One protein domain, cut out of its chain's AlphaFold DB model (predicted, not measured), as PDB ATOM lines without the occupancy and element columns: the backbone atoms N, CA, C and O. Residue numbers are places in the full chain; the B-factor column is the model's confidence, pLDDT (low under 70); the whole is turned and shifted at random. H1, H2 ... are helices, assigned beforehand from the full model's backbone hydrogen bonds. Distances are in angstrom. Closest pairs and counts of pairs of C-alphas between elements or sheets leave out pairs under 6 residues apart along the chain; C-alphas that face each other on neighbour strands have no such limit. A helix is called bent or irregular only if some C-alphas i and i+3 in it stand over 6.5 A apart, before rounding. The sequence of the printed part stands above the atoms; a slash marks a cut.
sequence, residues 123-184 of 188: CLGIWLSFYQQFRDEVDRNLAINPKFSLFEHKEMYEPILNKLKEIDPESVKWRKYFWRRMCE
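This is residues 123 to 184 of the 188 residues of an uncharacterized protein of Lachnospiraceae bacterium (UniProt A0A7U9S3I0). One long, kinked helix, H1, makes the length of the domain, and the chain then folds back along it through a loop to a second helix, H2, which lies side by side with residues 123 to 130 of H1 as a helical hairpin. The short helix H3 comes last, and the first part of H1, H2 and H3 make a triangle. The printed part has 62 residues with three named helices in the order H1, H2, H3 and no named strand, and the class is all helix. The whole is only just compact, close to loose, with a radius of gyration of the C-alphas of 12.2 A, and it is elongated, spanning 36 by 21 by 16 A.

Find C-alpha 123 at (-16.632, 45.632, 1.175); from there H1, residues 123 to 144, runs 31.1 A to C-alpha 144 at (-46.681, 37.671, -0.535). H1 is irregular, with C-alphas 129 and 132 7.3 A apart, and has a kink of 38 degrees near residue 130. Go on to H2, residues 158 to 167, which is 14.7 A long. H3, residues 178 to 182, ends at C-alpha 182 at (-24.023, 38.933, 6.887).

H1 touches H2 with residues 123 to 130 alone; look for their closest C-alphas at Cys 123 and Leu 164, 5.7 A apart. Their lines stand at a shallow tilt of 5 degrees, opposite ways. H2 and H3 are close but not clearly touching, the closest C-alphas being those of Leu 161 and Arg 180 at 7.5 A. H1 and H3 are near each other, with 5 pairs of C-alphas within 10 A. In H3 every O i to N i+4 pair is within hydrogen-bond range, against 16 of 18 in H1 and 5 of 6 in H2.

The two C-alphas farthest apart are those of Ile 144 and Glu 170, at 36.1 A. The link from H1 to H2, residues 145 to 157, is long, and that from H2 to H3 is short. The printed part has no cut; its mean pLDDT is 91.3, and no printed residue is under 70.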
ATOM      1  N   CYS A 123     -15.566  46.597   0.899       97.81
ATOM      2  CA  CYS A 123     -16.632  45.632   1.175       97.81
ATOM      3  C   CYS A 123     -17.842  46.298   1.841       97.81
ATOM      4  O   CYS A 123     -18.981  46.011   1.463       97.81
ATOM      5  N   LEU A 124     -17.612  47.212   2.786       97.12
ATOM      6  CA  LEU A 124     -18.663  47.996   3.427       97.12
ATOM      7  C   LEU A 124     -19.391  48.884   2.412       97.12
ATOM      8  O   LEU A 124     -20.619  48.867   2.378       97.12
ATOM      9  N   GLY A 125     -18.670  49.601   1.550       96.31
ATOM     10  CA  GLY A 125     -19.273  50.419   0.494       96.31
ATOM     11  C   GLY A 125     -20.165  49.608  -0.452       96.31
ATOM     12  O   GLY A 125     -21.292  50.010  -0.756       96.31
ATOM     13  N   ILE A 126     -19.704  48.423  -0.862       96.56
ATOM     14  CA  ILE A 126     -20.498  47.483  -1.663       96.56
ATOM     15  C   ILE A 126     -21.728  47.000  -0.890       96.56
ATOM     16  O   ILE A 126     -22.838  47.037  -1.431       96.56
ATOM     17  N   TRP A 127     -21.566  46.593   0.368       95.31
ATOM     18  CA  TRP A 127     -22.673  46.137   1.204       95.31
ATOM     19  C   TRP A 127     -23.754  47.209   1.354       95.31
ATOM     20  O   TRP A 127     -24.933  46.921   1.160       95.31
ATOM     21  N   LEU A 128     -23.365  48.457   1.613       93.69
ATOM     22  CA  LEU A 128     -24.291  49.581   1.764       93.69
ATOM     23  C   LEU A 128     -25.090  49.869   0.489       93.69
ATOM     24  O   LEU A 128     -26.272  50.194   0.575       93.69
ATOM     25  N   SER A 129     -24.488  49.689  -0.691       93.19
ATOM     26  CA  SER A 129     -25.201  49.829  -1.972       93.19
ATOM     27  C   SER A 129     -26.279  48.753  -2.184       93.19
ATOM     28  O   SER A 129     -27.275  48.977  -2.877       93.19
ATOM     29  N   PHE A 130     -26.094  47.583  -1.569       92.88
ATOM     30  CA  PHE A 130     -26.930  46.397  -1.742       92.88
ATOM     31  C   PHE A 130     -28.009  46.260  -0.658       92.88
ATOM     32  O   PHE A 130     -29.152  45.917  -0.960       92.88
ATOM     33  N   TYR A 131     -27.659  46.532   0.600       90.56
ATOM     34  CA  TYR A 131     -28.407  46.086   1.773       90.56
ATOM     35  C   TYR A 131     -29.855  46.584   1.818       90.56
ATOM     36  O   TYR A 131     -30.765  45.798   2.087       90.56
ATOM     37  N   GLN A 132     -30.096  47.857   1.495       88.56
ATOM     38  CA  GLN A 132     -31.458  48.397   1.502       88.56
ATOM     39  C   GLN A 132     -32.333  47.738   0.429       88.56
ATOM     40  O   GLN A 132     -33.458  47.336   0.704       88.56
ATOM     41  N   GLN A 133     -31.797  47.558  -0.781       89.94
ATOM     42  CA  GLN A 133     -32.527  46.911  -1.875       89.94
ATOM     43  C   GLN A 133     -32.829  45.442  -1.554       89.94
ATOM     44  O   GLN A 133     -33.894  44.935  -1.910       89.94
ATOM     45  N   PHE A 134     -31.900  44.767  -0.873       89.50
ATOM     46  CA  PHE A 134     -32.086  43.411  -0.372       89.50
ATOM     47  C   PHE A 134     -33.210  43.337   0.663       89.50
ATOM     48  O   PHE A 134     -34.110  42.515   0.510       89.50
ATOM     49  N   ARG A 135     -33.209  44.227   1.663       88.12
ATOM     50  CA  ARG A 135     -34.276  44.319   2.673       88.12
ATOM     51  C   ARG A 135     -35.647  44.539   2.043       88.12
ATOM     52  O   ARG A 135     -36.565  43.775   2.321       88.12
ATOM     53  N   ASP A 136     -35.757  45.502   1.131       90.12
ATOM     54  CA  ASP A 136     -37.021  45.798   0.456       90.12
ATOM     55  C   ASP A 136     -37.551  44.588  -0.334       90.12
ATOM     56  O   ASP A 136     -38.760  44.373  -0.426       90.12
ATOM     57  N   GLU A 137     -36.659  43.793  -0.934       90.25
ATOM     58  CA  GLU A 137     -37.037  42.572  -1.650       90.25
ATOM     59  C   GLU A 137     -37.479  41.460  -0.692       90.25
ATOM     60  O   GLU A 137     -38.469  40.780  -0.967       90.25
ATOM     61  N   VAL A 138     -36.805  41.292   0.447       89.19
ATOM     62  CA  VAL A 138     -37.216  40.341   1.490       89.19
ATOM     63  C   VAL A 138     -38.600  40.693   2.031       89.19
ATOM     64  O   VAL A 138     -39.473  39.825   2.071       89.19
ATOM     65  N   ASP A 139     -38.842  41.966   2.346       89.88
ATOM     66  CA  ASP A 139     -40.133  42.443   2.850       89.88
ATOM     67  C   ASP A 139     -41.259  42.220   1.831       89.88
ATOM     68  O   ASP A 139     -42.348  41.754   2.184       89.88
ATOM     69  N   ARG A 140     -40.997  42.477   0.539       92.19
ATOM     70  CA  ARG A 140     -41.945  42.175  -0.549       92.19
ATOM     71  C   ARG A 140     -42.287  40.687  -0.611       92.19
ATOM     72  O   ARG A 140     -43.461  40.339  -0.737       92.19
ATOM     73  N   ASN A 141     -41.286  39.816  -0.525       91.50
ATOM     74  CA  ASN A 141     -41.499  38.373  -0.598       91.50
ATOM     75  C   ASN A 141     -42.242  37.837   0.635       91.50
ATOM     76  O   ASN A 141     -43.154  37.023   0.479       91.50
ATOM     77  N   LEU A 142     -41.941  38.343   1.835       90.31
ATOM     78  CA  LEU A 142     -42.657  38.001   3.070       90.31
ATOM     79  C   LEU A 142     -44.121  38.460   3.048       90.31
ATOM     80  O   LEU A 142     -45.001  37.735   3.518       90.31
ATOM     81  N   ALA A 143     -44.408  39.628   2.466       93.12
ATOM     82  CA  ALA A 143     -45.775  40.125   2.315       93.12
ATOM     83  C   ALA A 143     -46.633  39.234   1.396       93.12
ATOM     84  O   ALA A 143     -47.840  39.111   1.603       93.12
ATOM     85  N   ILE A 144     -46.017  38.601   0.391       94.38
ATOM     86  CA  ILE A 144     -46.681  37.671  -0.535       94.38
ATOM     87  C   ILE A 144     -46.777  36.268   0.076       94.38
ATOM     88  O   ILE A 144     -47.818  35.614  -0.008       94.38
ATOM     89  N   ASN A 145     -45.691  35.798   0.685       91.69
ATOM     90  CA  ASN A 145     -45.580  34.485   1.295       91.69
ATOM     91  C   ASN A 145     -44.998  34.614   2.712       91.69
ATOM     92  O   ASN A 145     -43.780  34.661   2.867       91.69
ATOM     93  N   PRO A 146     -45.833  34.541   3.764       89.38
ATOM     94  CA  PRO A 146     -45.358  34.586   5.149       89.38
ATOM     95  C   PRO A 146     -44.423  33.433   5.548       89.38
ATOM     96  O   PRO A 146     -43.838  33.466   6.624       89.38
ATOM     97  N   LYS A 147     -44.312  32.383   4.720       88.75
ATOM     98  CA  LYS A 147     -43.369  31.268   4.902       88.75
ATOM     99  C   LYS A 147     -42.103  31.416   4.057       88.75
ATOM    100  O   LYS A 147     -41.343  30.457   3.955       88.75
ATOM    101  N   PHE A 148     -41.914  32.556   3.397       87.69
ATOM    102  CA  PHE A 148     -40.713  32.833   2.625       87.69
ATOM    103  C   PHE A 148     -39.469  32.658   3.504       87.69
ATOM    104  O   PHE A 148     -39.430  33.108   4.647       87.69
ATOM    105  N   SER A 149     -38.463  31.977   2.958       84.00
ATOM    106  CA  SER A 149     -37.224  31.660   3.655       84.00
ATOM    107  C   SER A 149     -36.042  31.983   2.762       84.00
ATOM    108  O   SER A 149     -35.849  31.360   1.720       84.00
ATOM    109  N   LEU A 150     -35.195  32.913   3.198       83.00
ATOM    110  CA  LEU A 150     -33.971  33.270   2.480       83.00
ATOM    111  C   LEU A 150     -33.026  32.069   2.266       83.00
ATOM    112  O   LEU A 150     -32.234  32.080   1.324       83.00
ATOM    113  N   PHE A 151     -33.119  31.011   3.084       82.31
ATOM    114  CA  PHE A 151     -32.355  29.770   2.882       82.31
ATOM    115  C   PHE A 151     -32.646  29.102   1.530       82.31
ATOM    116  O   PHE A 151     -31.766  28.442   0.978       82.31
ATOM    117  N   GLU A 152     -33.858  29.271   1.003       85.06
ATOM    118  CA  GLU A 152     -34.305  28.678  -0.262       85.06
ATOM    119  C   GLU A 152     -34.011  29.585  -1.468       85.06
ATOM    120  O   GLU A 152     -34.107  29.130  -2.605       85.06
ATOM    121  N   HIS A 153     -33.588  30.832  -1.221       88.12
ATOM    122  CA  HIS A 153     -33.460  31.896  -2.219       88.12
ATOM    123  C   HIS A 153     -32.038  32.461  -2.296       88.12
ATOM    124  O   HIS A 153     -31.788  33.659  -2.128       88.12
ATOM    125  N   LYS A 154     -31.067  31.576  -2.552       87.06
ATOM    126  CA  LYS A 154     -29.645  31.941  -2.669       87.06
ATOM    127  C   LYS A 154     -29.390  33.012  -3.728       87.06
ATOM    128  O   LYS A 154     -28.516  33.859  -3.549       87.06
ATOM    129  N   GLU A 155     -30.160  32.995  -4.806       90.31
ATOM    130  CA  GLU A 155     -30.112  33.962  -5.897       90.31
ATOM    131  C   GLU A 155     -30.258  35.419  -5.429       90.31
ATOM    132  O   GLU A 155     -29.765  36.322  -6.103       90.31
ATOM    133  N   MET A 156     -30.872  35.660  -4.263       88.38
ATOM    134  CA  MET A 156     -31.054  37.008  -3.725       88.38
ATOM    135  C   MET A 156     -29.776  37.609  -3.135       88.38
ATOM    136  O   MET A 156     -29.586  38.818  -3.223       88.38
ATOM    137  N   TYR A 157     -28.891  36.790  -2.560       88.62
ATOM    138  CA  TYR A 157     -27.655  37.252  -1.912       88.62
ATOM    139  C   TYR A 157     -26.373  36.762  -2.611       88.62
ATOM    140  O   TYR A 157     -25.266  37.187  -2.285       88.62
ATOM    141  N   GLU A 158     -26.476  35.894  -3.616       90.94
ATOM    142  CA  GLU A 158     -25.329  35.486  -4.432       90.94
ATOM    143  C   GLU A 158     -24.631  36.652  -5.165       90.94
ATOM    144  O   GLU A 158     -23.396  36.665  -5.185       90.94
ATOM    145  N   PRO A 159     -25.342  37.664  -5.709       92.81
ATOM    146  CA  PRO A 159     -24.689  38.802  -6.352       92.81
ATOM    147  C   PRO A 159     -23.763  39.580  -5.411       92.81
ATOM    148  O   PRO A 159     -22.637  39.899  -5.797       92.81
ATOM    149  N   ILE A 160     -24.198  39.837  -4.170       93.75
ATOM    150  CA  ILE A 160     -23.368  40.538  -3.185       93.75
ATOM    151  C   ILE A 160     -22.180  39.676  -2.752       93.75
ATOM    152  O   ILE A 160     -21.059  40.171  -2.697       93.75
ATOM    153  N   LEU A 161     -22.379  38.368  -2.557       93.38
ATOM    154  CA  LEU A 161     -21.288  37.445  -2.237       93.38
ATOM    155  C   LEU A 161     -20.192  37.445  -3.305       93.38
ATOM    156  O   LEU A 161     -19.011  37.424  -2.964       93.38
ATOM    157  N   ASN A 162     -20.568  37.469  -4.584       94.81
ATOM    158  CA  ASN A 162     -19.604  37.520  -5.681       94.81
ATOM    159  C   ASN A 162     -18.821  38.837  -5.678       94.81
ATOM    160  O   ASN A 162     -17.605  38.808  -5.845       94.81
ATOM    161  N   LYS A 163     -19.483  39.967  -5.408       96.62
ATOM    162  CA  LYS A 163     -18.816  41.270  -5.314       96.62
ATOM    163  C   LYS A 163     -17.863  41.384  -4.132       96.62
ATOM    164  O   LYS A 163     -16.747  41.857  -4.299       96.62
ATOM    165  N   LEU A 164     -18.256  40.888  -2.963       96.75
ATOM    166  CA  LEU A 164     -17.367  40.840  -1.800       96.75
ATOM    167  C   LEU A 164     -16.141  39.954  -2.081       96.75
ATOM    168  O   LEU A 164     -15.021  40.325  -1.747       96.75
ATOM    169  N   LYS A 165     -16.335  38.834  -2.791       96.25
ATOM    170  CA  LYS A 165     -15.250  37.936  -3.209       96.25
ATOM    171  C   LYS A 165     -14.259  38.573  -4.191       96.25
ATOM    172  O   LYS A 165     -13.095  38.184  -4.191       96.25
ATOM    173  N   GLU A 166     -14.715  39.488  -5.051       97.50
ATOM    174  CA  GLU A 166     -13.848  40.236  -5.978       97.50
ATOM    175  C   GLU A 166     -12.863  41.147  -5.223       97.50
ATOM    176  O   GLU A 166     -11.744  41.337  -5.694       97.50
ATOM    177  N   ILE A 167     -13.260  41.669  -4.055       97.69
ATOM    178  CA  ILE A 167     -12.445  42.556  -3.206       97.69
ATOM    179  C   ILE A 167     -11.523  41.746  -2.289       97.69
ATOM    180  O   ILE A 167     -10.321  42.002  -2.195       97.69
ATOM    181  N   ASP A 168     -12.095  40.763  -1.597       97.75
ATOM    182  CA  ASP A 168     -11.389  39.935  -0.630       97.75
ATOM    183  C   ASP A 168     -11.984  38.514  -0.638       97.75
ATOM    184  O   ASP A 168     -13.040  38.264  -0.047       97.75
ATOM    185  N   PRO A 169     -11.343  37.547  -1.314       96.88
ATOM    186  CA  PRO A 169     -11.864  36.190  -1.391       96.88
ATOM    187  C   PRO A 169     -11.788  35.428  -0.060       96.88
ATOM    188  O   PRO A 169     -12.582  34.500   0.132       96.88
ATOM    189  N   GLU A 170     -10.866  35.776   0.844       96.75
ATOM    190  CA  GLU A 170     -10.736  35.107   2.141       96.75
ATOM    191  C   GLU A 170     -11.903  35.508   3.054       96.75
ATOM    192  O   GLU A 170     -12.493  34.638   3.700       96.75
ATOM    193  N   SER A 171     -12.333  36.774   2.997       94.94
ATOM    194  CA  SER A 171     -13.451  37.341   3.773       94.94
ATOM    195  C   SER A 171     -14.780  36.582   3.679       94.94
ATOM    196  O   SER A 171     -15.565  36.542   4.631       94.94
ATOM    197  N   VAL A 172     -15.027  35.916   2.548       94.50
ATOM    198  CA  VAL A 172     -16.271  35.178   2.268       94.50
ATOM    199  C   VAL A 172     -16.085  33.661   2.213       94.50
ATOM    200  O   VAL A 172     -17.025  32.929   1.880       94.50
ATOM    201  N   LYS A 173     -14.881  33.165   2.514       93.69
ATOM    202  CA  LYS A 173     -14.512  31.752   2.353       93.69
ATOM    203  C   LYS A 173     -15.218  30.831   3.337       93.69
ATOM    204  O   LYS A 173     -15.691  29.762   2.952       93.69
ATOM    205  N   TRP A 174     -15.282  31.226   4.606       91.38
ATOM    206  CA  TRP A 174     -15.835  30.395   5.673       91.38
ATOM    207  C   TRP A 174     -17.163  30.951   6.167       91.38
ATOM    208  O   TRP A 174     -17.282  32.144   6.417       91.38
ATOM    209  N   ARG A 175     -18.142  30.066   6.401       87.12
ATOM    210  CA  ARG A 175     -19.485  30.439   6.891       87.12
ATOM    211  C   ARG A 175     -19.469  31.327   8.130       87.12
ATOM    212  O   ARG A 175     -20.273  32.230   8.249       87.12
ATOM    213  N   LYS A 176     -18.520  31.089   9.038       89.25
ATOM    214  CA  LYS A 176     -18.402  31.826  10.300       89.25
ATOM    215  C   LYS A 176     -17.829  33.242  10.160       89.25
ATOM    216  O   LYS A 176     -17.840  33.957  11.155       89.25
ATOM    217  N   TYR A 177     -17.276  33.614   9.004       93.94
ATOM    218  CA  TYR A 177     -16.667  34.932   8.797       93.94
ATOM    219  C   TYR A 177     -17.720  36.015   8.663       93.94
ATOM    220  O   TYR A 177     -18.847  35.736   8.260       93.94
ATOM    221  N   PHE A 178     -17.334  37.239   9.010       94.25
ATOM    222  CA  PHE A 178     -18.234  38.375   9.140       94.25
ATOM    223  C   PHE A 178     -19.121  38.535   7.904       94.25
ATOM    224  O   PHE A 178     -20.321  38.295   7.979       94.25
ATOM    225  N   TRP A 179     -18.533  38.820   6.741       94.00
ATOM    226  CA  TRP A 179     -19.288  39.062   5.512       94.00
ATOM    227  C   TRP A 179     -20.103  37.862   5.056       94.00
ATOM    228  O   TRP A 179     -21.210  38.016   4.538       94.00
ATOM    229  N   ARG A 180     -19.588  36.651   5.284       90.44
ATOM    230  CA  ARG A 180     -20.322  35.441   4.941       90.44
ATOM    231  C   ARG A 180     -21.577  35.286   5.796       90.44
ATOM    232  O   ARG A 180     -22.627  35.008   5.230       90.44
ATOM    233  N   ARG A 181     -21.478  35.536   7.106       88.25
ATOM    234  CA  ARG A 181     -22.622  35.547   8.031       88.25
ATOM    235  C   ARG A 181     -23.621  36.649   7.703       88.25
ATOM    236  O   ARG A 181     -24.814  36.412   7.800       88.25
ATOM    237  N   MET A 182     -23.148  37.825   7.293       86.81
ATOM    238  CA  MET A 182     -24.023  38.933   6.887       86.81
ATOM    239  C   MET A 182     -24.890  38.561   5.675       86.81
ATOM    240  O   MET A 182     -26.028  39.003   5.572       86.81
ATOM    241  N   CYS A 183     -24.371  37.712   4.783       80.50
ATOM    242  CA  CYS A 183     -25.109  37.170   3.642       80.50
ATOM    243  C   CYS A 183     -25.930  35.914   3.977       80.50
ATOM    244  O   CYS A 183     -26.568  35.360   3.083       80.50
ATOM    245  N   GLU A 184     -25.862  35.404   5.211       73.50
ATOM    246  CA  GLU A 184     -26.585  34.204   5.614       73.50
ATOM    247  C   GLU A 184     -27.971  34.558   6.198       73.50
ATOM    248  O   GLU A 184     -28.154  35.587   6.846       73.50
TER     249      GLU A 184